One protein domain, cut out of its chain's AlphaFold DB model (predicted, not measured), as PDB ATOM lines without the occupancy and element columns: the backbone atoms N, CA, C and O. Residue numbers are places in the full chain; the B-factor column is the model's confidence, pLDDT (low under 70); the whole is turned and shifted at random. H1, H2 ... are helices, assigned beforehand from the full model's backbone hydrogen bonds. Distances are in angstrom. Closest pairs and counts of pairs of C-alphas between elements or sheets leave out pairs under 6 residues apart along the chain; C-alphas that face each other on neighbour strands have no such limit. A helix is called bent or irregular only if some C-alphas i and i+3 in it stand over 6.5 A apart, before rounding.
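Overview. This is residues 32 to 95 of the 101 residues of an uncharacterized protein of Methylobacterium soli (UniProt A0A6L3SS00). Three helices, H2, H3 and H4, sit in a row and run alternately back and forth, with H3 in the middle; a long bent helix, H1, runs past them, its first arm H1a packing beside H4 and its second arm H1b passing the end of H3 and making a corner with the start of H2. H3 and H4 form a helical hairpin, while H2 is held more loosely at the far end of the row. The printed part has 64 residues with four named helices, in the order H1, H2, H3, H4, and no named strand; the class is all helix. It is compact, with a radius of gyration of the C-alphas of 11.9 A, and spans 33 by 25 by 16 A.

Along the chain. Find C-alpha 32 at (30.139, -58.717, -15.659), where H1, residues 32 to 55, begins. By its hydrogen bonds it was assigned as one helix, but it is bent: C-alphas 44 and 47 are 7.2 A apart. Its arms are H1a, residues 32 to 44, 18.0 A long, and H1b, residues 47 to 55, 12.1 A long, at a steep tilt of 46 degrees. Next look at C-alpha 57 at (30.138, -39.632, 11.628), where H2, residues 57 to 68, begins and runs 16.6 A. H3, residues 74 to 81, measures 10.8 A. H4, residues 83 to 95, measures 19.8 A and ends at C-alpha 95 at (20.676, -52.141, -14.949); it is irregular, with C-alphas 84 and 87 7.3 A apart.

Arrangement. Begin with H1, the hub, which touches three helices. H1a touches H4 at a shallow tilt of 27 degrees, opposite ways; their closest C-alphas, Val 38 and Ala 88, are 5.5 A apart. H1b and H3 only just touch, with 3 pairs of C-alphas within 8 A, about perpendicular at 76 degrees; the closest are Ile 49 and Val 81, 6.6 A. H1b and H2 touch only at the corner, and only just, with 3 pairs; Ala 53 and Ala 60 have the closest C-alphas, 5.1 A. In the hairpin, H4 touches H3 with residues 85 to 89 alone, at 18 degrees, a shallow tilt, opposite ways; the closest C-alphas are those of Ala 79 and Arg 86, 5.3 A. H2 and H3 are close but not clearly touching, with the C-alphas of Val 67 and Pro 74 closest at 6.3 A. H2 and H4 are apart. In H1a, H1b, H2 and H3 every O i to N i+4 pair is within hydrogen-bond range; in H4, 5 of 9 are.

Size, cuts and confidence. The C-alphas farthest apart, those of Gln 32 and Trp 58, are 34.1 A apart. The printed part has no cut, and its three links are tight. Residues 54 to 59, of which 57 to 59 belong to H2, stand free. The mean pLDDT of the printed part is 80.4; residues 32 to 33 and 95 are under 70.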
ATOM      1  N   GLN A  32      29.131 -58.667 -16.725       63.53
ATOM      2  CA  GLN A  32      30.139 -58.717 -15.659       63.53
ATOM      3  C   GLN A  32      31.146 -57.568 -15.758       63.53
ATOM      4  O   GLN A  32      31.598 -57.086 -14.729       63.53
ATOM      5  N   ALA A  33      31.436 -57.080 -16.969       69.88
ATOM      6  CA  ALA A  33      32.302 -55.925 -17.190       69.88
ATOM      7  C   ALA A  33      31.817 -54.661 -16.455       69.88
ATOM      8  O   ALA A  33      32.595 -54.038 -15.746       69.88
ATOM      9  N   ILE A  34      30.520 -54.338 -16.530       71.12
ATOM     10  CA  ILE A  34      29.962 -53.131 -15.891       71.12
ATOM     11  C   ILE A  34      29.953 -53.264 -14.367       71.12
ATOM     12  O   ILE A  34      30.242 -52.312 -13.646       71.12
ATOM     13  N   LEU A  35      29.659 -54.465 -13.861       71.62
ATOM     14  CA  LEU A  35      29.745 -54.748 -12.429       71.62
ATOM     15  C   LEU A  35      31.184 -54.633 -11.919       71.62
ATOM     16  O   LEU A  35      31.402 -54.100 -10.833       71.62
ATOM     17  N   ASN A  36      32.152 -55.108 -12.703       75.75
ATOM     18  CA  ASN A  36      33.559 -55.045 -12.344       75.75
ATOM     19  C   ASN A  36      34.066 -53.597 -12.342       75.75
ATOM     20  O   ASN A  36      34.731 -53.209 -11.394       75.75
ATOM     21  N   ASP A  37      33.671 -52.772 -13.315       78.38
ATOM     22  CA  ASP A  37      34.048 -51.352 -13.365       78.38
ATOM     23  C   ASP A  37      33.527 -50.570 -12.148       78.38
ATOM     24  O   ASP A  37      34.269 -49.813 -11.513       78.38
ATOM     25  N   VAL A  38      32.266 -50.796 -11.758       77.88
ATOM     26  CA  VAL A  38      31.693 -50.189 -10.546       77.88
ATOM     27  C   VAL A  38      32.381 -50.721  -9.287       77.88
ATOM     28  O   VAL A  38      32.708 -49.937  -8.397       77.88
ATOM     29  N   ALA A  39      32.644 -52.029  -9.206       75.88
ATOM     30  CA  ALA A  39      33.309 -52.641  -8.058       75.88
ATOM     31  C   ALA A  39      34.754 -52.150  -7.899       75.88
ATOM     32  O   ALA A  39      35.165 -51.808  -6.791       75.88
ATOM     33  N   THR A  40      35.516 -52.060  -8.987       82.38
ATOM     34  CA  THR A  40      36.876 -51.514  -8.996       82.38
ATOM     35  C   THR A  40      36.875 -50.058  -8.553       82.38
ATOM     36  O   THR A  40      37.698 -49.681  -7.717       82.38
ATOM     37  N   CYS A  41      35.918 -49.250  -9.024       83.50
ATOM     38  CA  CYS A  41      35.823 -47.865  -8.580       83.50
ATOM     39  C   CYS A  41      35.437 -47.748  -7.102       83.50
ATOM     40  O   CYS A  41      36.070 -47.005  -6.354       83.50
ATOM     41  N   ALA A  42      34.459 -48.533  -6.646       79.38
ATOM     42  CA  ALA A  42      34.062 -48.569  -5.246       79.38
ATOM     43  C   ALA A  42      35.229 -48.991  -4.338       79.38
ATOM     44  O   ALA A  42      35.440 -48.375  -3.298       79.38
ATOM     45  N   GLN A  43      36.027 -49.986  -4.748       80.25
ATOM     46  CA  GLN A  43      37.232 -50.409  -4.026       80.25
ATOM     47  C   GLN A  43      38.278 -49.291  -3.954       80.25
ATOM     48  O   GLN A  43      38.833 -49.053  -2.882       80.25
ATOM     49  N   ALA A  44      38.503 -48.565  -5.053       82.75
ATOM     50  CA  ALA A  44      39.405 -47.415  -5.084       82.75
ATOM     51  C   ALA A  44      38.894 -46.229  -4.239       82.75
ATOM     52  O   ALA A  44      39.693 -45.478  -3.684       82.75
ATOM     53  N   ALA A  45      37.574 -46.087  -4.095       82.94
ATOM     54  CA  ALA A  45      36.927 -45.050  -3.291       82.94
ATOM     55  C   ALA A  45      36.872 -45.368  -1.786       82.94
ATOM     56  O   ALA A  45      36.619 -44.469  -0.987       82.94
ATOM     57  N   ARG A  46      37.136 -46.615  -1.364       80.62
ATOM     58  CA  ARG A  46      37.124 -47.028   0.055       80.62
ATOM     59  C   ARG A  46      37.896 -46.103   0.999       80.62
ATOM     60  O   ARG A  46      37.309 -45.738   2.013       80.62
ATOM     61  N   PRO A  47      39.156 -45.712   0.730       82.44
ATOM     62  CA  PRO A  47      39.873 -44.800   1.620       82.44
ATOM     63  C   PRO A  47      39.177 -43.439   1.753       82.44
ATOM     64  O   PRO A  47      39.117 -42.909   2.855       82.44
ATOM     65  N   VAL A  48      38.584 -42.915   0.675       83.38
ATOM     66  CA  VAL A  48      37.838 -41.642   0.689       83.38
ATOM     67  C   VAL A  48      36.540 -41.771   1.491       83.38
ATOM     68  O   VAL A  48      36.206 -40.889   2.275       83.38
ATOM     69  N   ILE A  49      35.833 -42.895   1.348       80.62
ATOM     70  CA  ILE A  49      34.625 -43.194   2.133       80.62
ATOM     71  C   ILE A  49      34.963 -43.275   3.624       80.62
ATOM     72  O   ILE A  49      34.240 -42.721   4.449       80.62
ATOM     73  N   VAL A  50      36.056 -43.959   3.972       82.81
ATOM     74  CA  VAL A  50      36.507 -44.093   5.361       82.81
ATOM     75  C   VAL A  50      36.907 -42.735   5.931       82.81
ATOM     76  O   VAL A  50      36.468 -42.412   7.027       82.81
ATOM     77  N   ASP A  51      37.658 -41.921   5.185       85.56
ATOM     78  CA  ASP A  51      38.067 -40.573   5.602       85.56
ATOM     79  C   ASP A  51      36.872 -39.625   5.813       85.56
ATOM     80  O   ASP A  51      36.786 -38.903   6.811       85.56
ATOM     81  N   ARG A  52      35.875 -39.685   4.920       82.69
ATOM     82  CA  ARG A  52      34.622 -38.939   5.078       82.69
ATOM     83  C   ARG A  52      33.842 -39.420   6.299       82.69
ATOM     84  O   ARG A  52      33.339 -38.590   7.048       82.69
ATOM     85  N   ALA A  53      33.745 -40.731   6.508       83.19
ATOM     86  CA  ALA A  53      33.004 -41.309   7.626       83.19
ATOM     87  C   ALA A  53      33.654 -41.020   8.987       83.19
ATOM     88  O   ALA A  53      32.945 -40.861   9.979       83.19
ATOM     89  N   THR A  54      34.985 -40.931   9.051       84.06
ATOM     90  CA  THR A  54      35.699 -40.533  10.274       84.06
ATOM     91  C   THR A  54      35.598 -39.033  10.531       84.06
ATOM     92  O   THR A  54      35.458 -38.630  11.685       84.06
ATOM     93  N   SER A  55      35.630 -38.215   9.476       88.62
ATOM     94  CA  SER A  55      35.498 -36.755   9.572       88.62
ATOM     95  C   SER A  55      34.062 -36.297   9.845       88.62
ATOM     96  O   SER A  55      33.849 -35.252  10.456       88.62
ATOM     97  N   ASP A  56      33.070 -37.072   9.406       85.75
ATOM     98  CA  ASP A  56      31.645 -36.780   9.553       85.75
ATOM     99  C   ASP A  56      30.856 -38.059   9.881       85.75
ATOM    100  O   ASP A  56      30.245 -38.694   9.009       85.75
ATOM    101  N   PRO A  57      30.858 -38.451  11.167       83.62
ATOM    102  CA  PRO A  57      30.138 -39.632  11.628       83.62
ATOM    103  C   PRO A  57      28.626 -39.508  11.415       83.62
ATOM    104  O   PRO A  57      27.942 -40.512  11.225       83.62
ATOM    105  N   TRP A  58      28.098 -38.278  11.436       84.12
ATOM    106  CA  TRP A  58      26.676 -38.020  11.238       84.12
ATOM    107  C   TRP A  58      26.250 -38.333   9.804       84.12
ATOM    108  O   TRP A  58      25.271 -39.056   9.611       84.12
ATOM    109  N   TRP A  59      27.026 -37.888   8.811       84.44
ATOM    110  CA  TRP A  59      26.826 -38.251   7.406       84.44
ATOM    111  C   TRP A  59      26.861 -39.768   7.186       84.44
ATOM    112  O   TRP A  59      26.025 -40.302   6.454       84.44
ATOM    113  N   ALA A  60      27.788 -40.480   7.833       84.25
ATOM    114  CA  ALA A  60      27.895 -41.933   7.696       84.25
ATOM    115  C   ALA A  60      26.640 -42.645   8.227       84.25
ATOM    116  O   ALA A  60      26.057 -43.484   7.537       84.25
ATOM    117  N   VAL A  61      26.182 -42.266   9.424       82.38
ATOM    118  CA  VAL A  61      24.969 -42.826  10.035       82.38
ATOM    119  C   VAL A  61      23.732 -42.504   9.196       82.38
ATOM    120  O   VAL A  61      22.940 -43.407   8.921       82.38
ATOM    121  N   SER A  62      23.569 -41.258   8.735       82.12
ATOM    122  CA  SER A  62      22.421 -40.878   7.906       82.12
ATOM    123  C   SER A  62      22.421 -41.591   6.556       82.12
ATOM    124  O   SER A  62      21.366 -42.017   6.103       82.12
ATOM    125  N   SER A  63      23.590 -41.772   5.939       82.06
ATOM    126  CA  SER A  63      23.733 -42.465   4.654       82.06
ATOM    127  C   SER A  63      23.345 -43.939   4.772       82.06
ATOM    128  O   SER A  63      22.564 -44.442   3.966       82.06
ATOM    129  N   ILE A  64      23.818 -44.626   5.817       82.50
ATOM    130  CA  ILE A  64      23.436 -46.018   6.095       82.50
ATOM    131  C   ILE A  64      21.931 -46.109   6.355       82.50
ATOM    132  O   ILE A  64      21.264 -46.960   5.769       82.50
ATOM    133  N   ALA A  65      21.382 -45.216   7.185       77.94
ATOM    134  CA  ALA A  65      19.956 -45.189   7.485       77.94
ATOM    135  C   ALA A  65      19.108 -44.947   6.225       77.94
ATOM    136  O   ALA A  65      18.113 -45.633   6.018       77.94
ATOM    137  N   GLN A  66      19.508 -44.026   5.349       79.88
ATOM    138  CA  GLN A  66      18.791 -43.732   4.107       79.88
ATOM    139  C   GLN A  66      18.814 -44.902   3.119       79.88
ATOM    140  O   GLN A  66      17.803 -45.175   2.474       79.88
ATOM    141  N   VAL A  67      19.933 -45.628   3.029       79.88
ATOM    142  CA  VAL A  67      20.013 -46.860   2.227       79.88
ATOM    143  C   VAL A  67      19.108 -47.941   2.806       79.88
ATOM    144  O   VAL A  67      18.368 -48.581   2.064       79.88
ATOM    145  N   TRP A  68      19.118 -48.114   4.129       75.38
ATOM    146  CA  TRP A  68      18.283 -49.097   4.823       75.38
ATOM    147  C   TRP A  68      16.786 -48.819   4.692       75.38
ATOM    148  O   TRP A  68      16.005 -49.743   4.491       75.38
ATOM    149  N   ILE A  69      16.382 -47.553   4.784       79.94
ATOM    150  CA  ILE A  69      14.982 -47.127   4.634       79.94
ATOM    151  C   ILE A  69      14.590 -47.078   3.139       79.94
ATOM    152  O   ILE A  69      13.422 -46.904   2.803       79.94
ATOM    153  N   GLY A  70      15.549 -47.248   2.219       77.06
ATOM    154  CA  GLY A  70      15.320 -47.199   0.774       77.06
ATOM    155  C   GLY A  70      15.069 -45.790   0.232       77.06
ATOM    156  O   GLY A  70      14.668 -45.638  -0.920       77.06
ATOM    157  N   THR A  71      15.304 -44.747   1.033       77.62
ATOM    158  CA  THR A  71      15.118 -43.350   0.612       77.62
ATOM    159  C   THR A  71      16.237 -42.869  -0.302       77.62
ATOM    160  O   THR A  71      16.026 -41.945  -1.082       77.62
ATOM    161  N   THR A  72      17.422 -43.479  -0.228       78.06
ATOM    162  CA  THR A  72      18.560 -43.157  -1.097       78.06
ATOM    163  C   THR A  72      19.220 -44.429  -1.600       78.06
ATOM    164  O   THR A  72      19.393 -45.394  -0.859       78.06
ATOM    165  N   ARG A  73      19.609 -44.429  -2.877       79.06
ATOM    166  CA  ARG A  73      20.298 -45.569  -3.480       79.06
ATOM    167  C   ARG A  73      21.811 -45.511  -3.202       79.06
ATOM    168  O   ARG A  73      22.376 -44.414  -3.233       79.06
ATOM    169  N   PRO A  74      22.487 -46.651  -2.977       73.88
ATOM    170  CA  PRO A  74      23.927 -46.701  -2.694       73.88
ATOM    171  C   PRO A  74      24.788 -45.990  -3.744       73.88
ATOM    172  O   PRO A  74      25.765 -45.323  -3.408       73.88
ATOM    173  N   GLU A  75      24.404 -46.086  -5.016       77.75
ATOM    174  CA  GLU A  75      25.074 -45.419  -6.131       77.75
ATOM    175  C   GLU A  75      25.079 -43.889  -6.023       77.75
ATOM    176  O   GLU A  75      26.037 -43.252  -6.453       77.75
ATOM    177  N   VAL A  76      24.045 -43.288  -5.430       79.81
ATOM    178  CA  VAL A  76      23.942 -41.832  -5.268       79.81
ATOM    179  C   VAL A  76      24.939 -41.362  -4.214       79.81
ATOM    180  O   VAL A  76      25.654 -40.392  -4.435       79.81
ATOM    181  N   ILE A  77      25.052 -42.103  -3.110       82.12
ATOM    182  CA  ILE A  77      26.019 -41.816  -2.042       82.12
ATOM    183  C   ILE A  77      27.448 -41.991  -2.560       82.12
ATOM    184  O   ILE A  77      28.323 -41.176  -2.279       82.12
ATOM    185  N   LEU A  78      27.689 -43.037  -3.355       80.88
ATOM    186  CA  LEU A  78      29.002 -43.276  -3.941       80.88
ATOM    187  C   LEU A  78      29.381 -42.192  -4.962       80.88
ATOM    188  O   LEU A  78      30.529 -41.760  -4.980       80.88
ATOM    189  N   ALA A  79      28.433 -41.719  -5.775       82.81
ATOM    190  CA  ALA A  79      28.643 -40.602  -6.697       82.81
ATOM    191  C   ALA A  79      28.932 -39.272  -5.978       82.81
ATOM    192  O   ALA A  79      29.690 -38.458  -6.506       82.81
ATOM    193  N   ASP A  80      28.330 -39.059  -4.807       83.38
ATOM    194  CA  ASP A  80      28.515 -37.866  -3.976       83.38
ATOM    195  C   ASP A  80      29.897 -37.853  -3.310       83.38
ATOM    196  O   ASP A  80      30.649 -36.886  -3.423       83.38
ATOM    197  N   VAL A  81      30.278 -38.970  -2.682       84.19
ATOM    198  CA  VAL A  81      31.534 -39.059  -1.928       84.19
ATOM    199  C   VAL A  81      32.753 -39.314  -2.817       84.19
ATOM    200  O   VAL A  81      33.869 -38.926  -2.479       84.19
ATOM    201  N   ALA A  82      32.546 -39.966  -3.962       83.44
ATOM    202  CA  ALA A  82      33.584 -40.294  -4.927       83.44
ATOM    203  C   ALA A  82      33.127 -39.908  -6.343       83.44
ATOM    204  O   ALA A  82      32.760 -40.773  -7.146       83.44
ATOM    205  N   PRO A  83      33.219 -38.611  -6.704       83.31
ATOM    206  CA  PRO A  83      32.800 -38.115  -8.016       83.31
ATOM    207  C   PRO A  83      33.507 -38.809  -9.186       83.31
ATOM    208  O   PRO A  83      32.954 -38.911 -10.279       83.31
ATOM    209  N   VAL A  84      34.712 -39.337  -8.944       81.12
ATOM    210  CA  VAL A  84      35.489 -40.137  -9.903       81.12
ATOM    211  C   VAL A  84      34.750 -41.401 -10.367       81.12
ATOM    212  O   VAL A  84      34.975 -41.854 -11.486       81.12
ATOM    213  N   CYS A  85      33.822 -41.937  -9.566       83.75
ATOM    214  CA  CYS A  85      33.030 -43.117  -9.917       83.75
ATOM    215  C   CYS A  85      31.788 -42.813 -10.753       83.75
ATOM    216  O   CYS A  85      31.174 -43.742 -11.278       83.75
ATOM    217  N   ARG A  86      31.423 -41.540 -10.940       84.69
ATOM    218  CA  ARG A  86      30.224 -41.155 -11.697       84.69
ATOM    219  C   ARG A  86      30.128 -41.768 -13.103       84.69
ATOM    220  O   ARG A  86      29.049 -42.258 -13.412       84.69
ATOM    221  N   PRO A  87      31.189 -41.825 -13.931       83.75
ATOM    222  CA  PRO A  87      31.093 -42.409 -15.271       83.75
ATOM    223  C   PRO A  87      30.749 -43.906 -15.245       83.75
ATOM    224  O   PRO A  87      29.912 -44.368 -16.018       83.75
ATOM    225  N   ALA A  88      31.348 -44.659 -14.314       81.69
ATOM    226  CA  ALA A  88      31.060 -46.082 -14.127       81.69
ATOM    227  C   ALA A  88      29.629 -46.302 -13.606       81.69
ATOM    228  O   ALA A  88      28.923 -47.206 -14.051       81.69
ATOM    229  N   LEU A  89      29.173 -45.432 -12.700       82.94
ATOM    230  CA  LEU A  89      27.816 -45.454 -12.156       82.94
ATOM    231  C   LEU A  89      26.762 -45.104 -13.222       82.94
ATOM    232  O   LEU A  89      25.728 -45.760 -13.318       82.94
ATOM    233  N   GLU A  90      27.032 -44.120 -14.077       82.38
ATOM    234  CA  GLU A  90      26.148 -43.741 -15.183       82.38
ATOM    235  C   GLU A  90      26.022 -44.862 -16.229       82.38
ATOM    236  O   GLU A  90      24.918 -45.103 -16.727       82.38
ATOM    237  N   ALA A  91      27.103 -45.602 -16.501       81.44
ATOM    238  CA  ALA A  91      27.084 -46.781 -17.373       81.44
ATOM    239  C   ALA A  91      26.269 -47.952 -16.787       81.44
ATOM    240  O   ALA A  91      25.653 -48.719 -17.530       81.44
ATOM    241  N   ALA A  92      26.225 -48.073 -15.457       78.69
ATOM    242  CA  ALA A  92      25.472 -49.105 -14.745       78.69
ATOM    243  C   ALA A  92      23.990 -48.751 -14.505       78.69
ATOM    244  O   ALA A  92      23.165 -49.650 -14.337       78.69
ATOM    245  N   ARG A  93      23.629 -47.463 -14.571       78.81
ATOM    246  CA  ARG A  93      22.268 -46.933 -14.372       78.81
ATOM    247  C   ARG A  93      21.129 -47.727 -15.046       78.81
ATOM    248  O   ARG A  93      20.144 -47.986 -14.357       78.81
ATOM    249  N   PRO A  94      21.200 -48.138 -16.332       78.12
ATOM    250  CA  PRO A  94      20.110 -48.890 -16.967       78.12
ATOM    251  C   PRO A  94      19.853 -50.274 -16.348       78.12
ATOM    252  O   PRO A  94      18.769 -50.822 -16.531       78.12
ATOM    253  N   PHE A  95      20.805 -50.831 -15.594       68.25
ATOM    254  CA  PHE A  95      20.676 -52.141 -14.949       68.25
ATOM    255  C   PHE A  95      20.134 -52.060 -13.512       68.25
ATOM    256  O   PHE A  95      19.713 -53.074 -12.958       68.25
TER     257      PHE A  95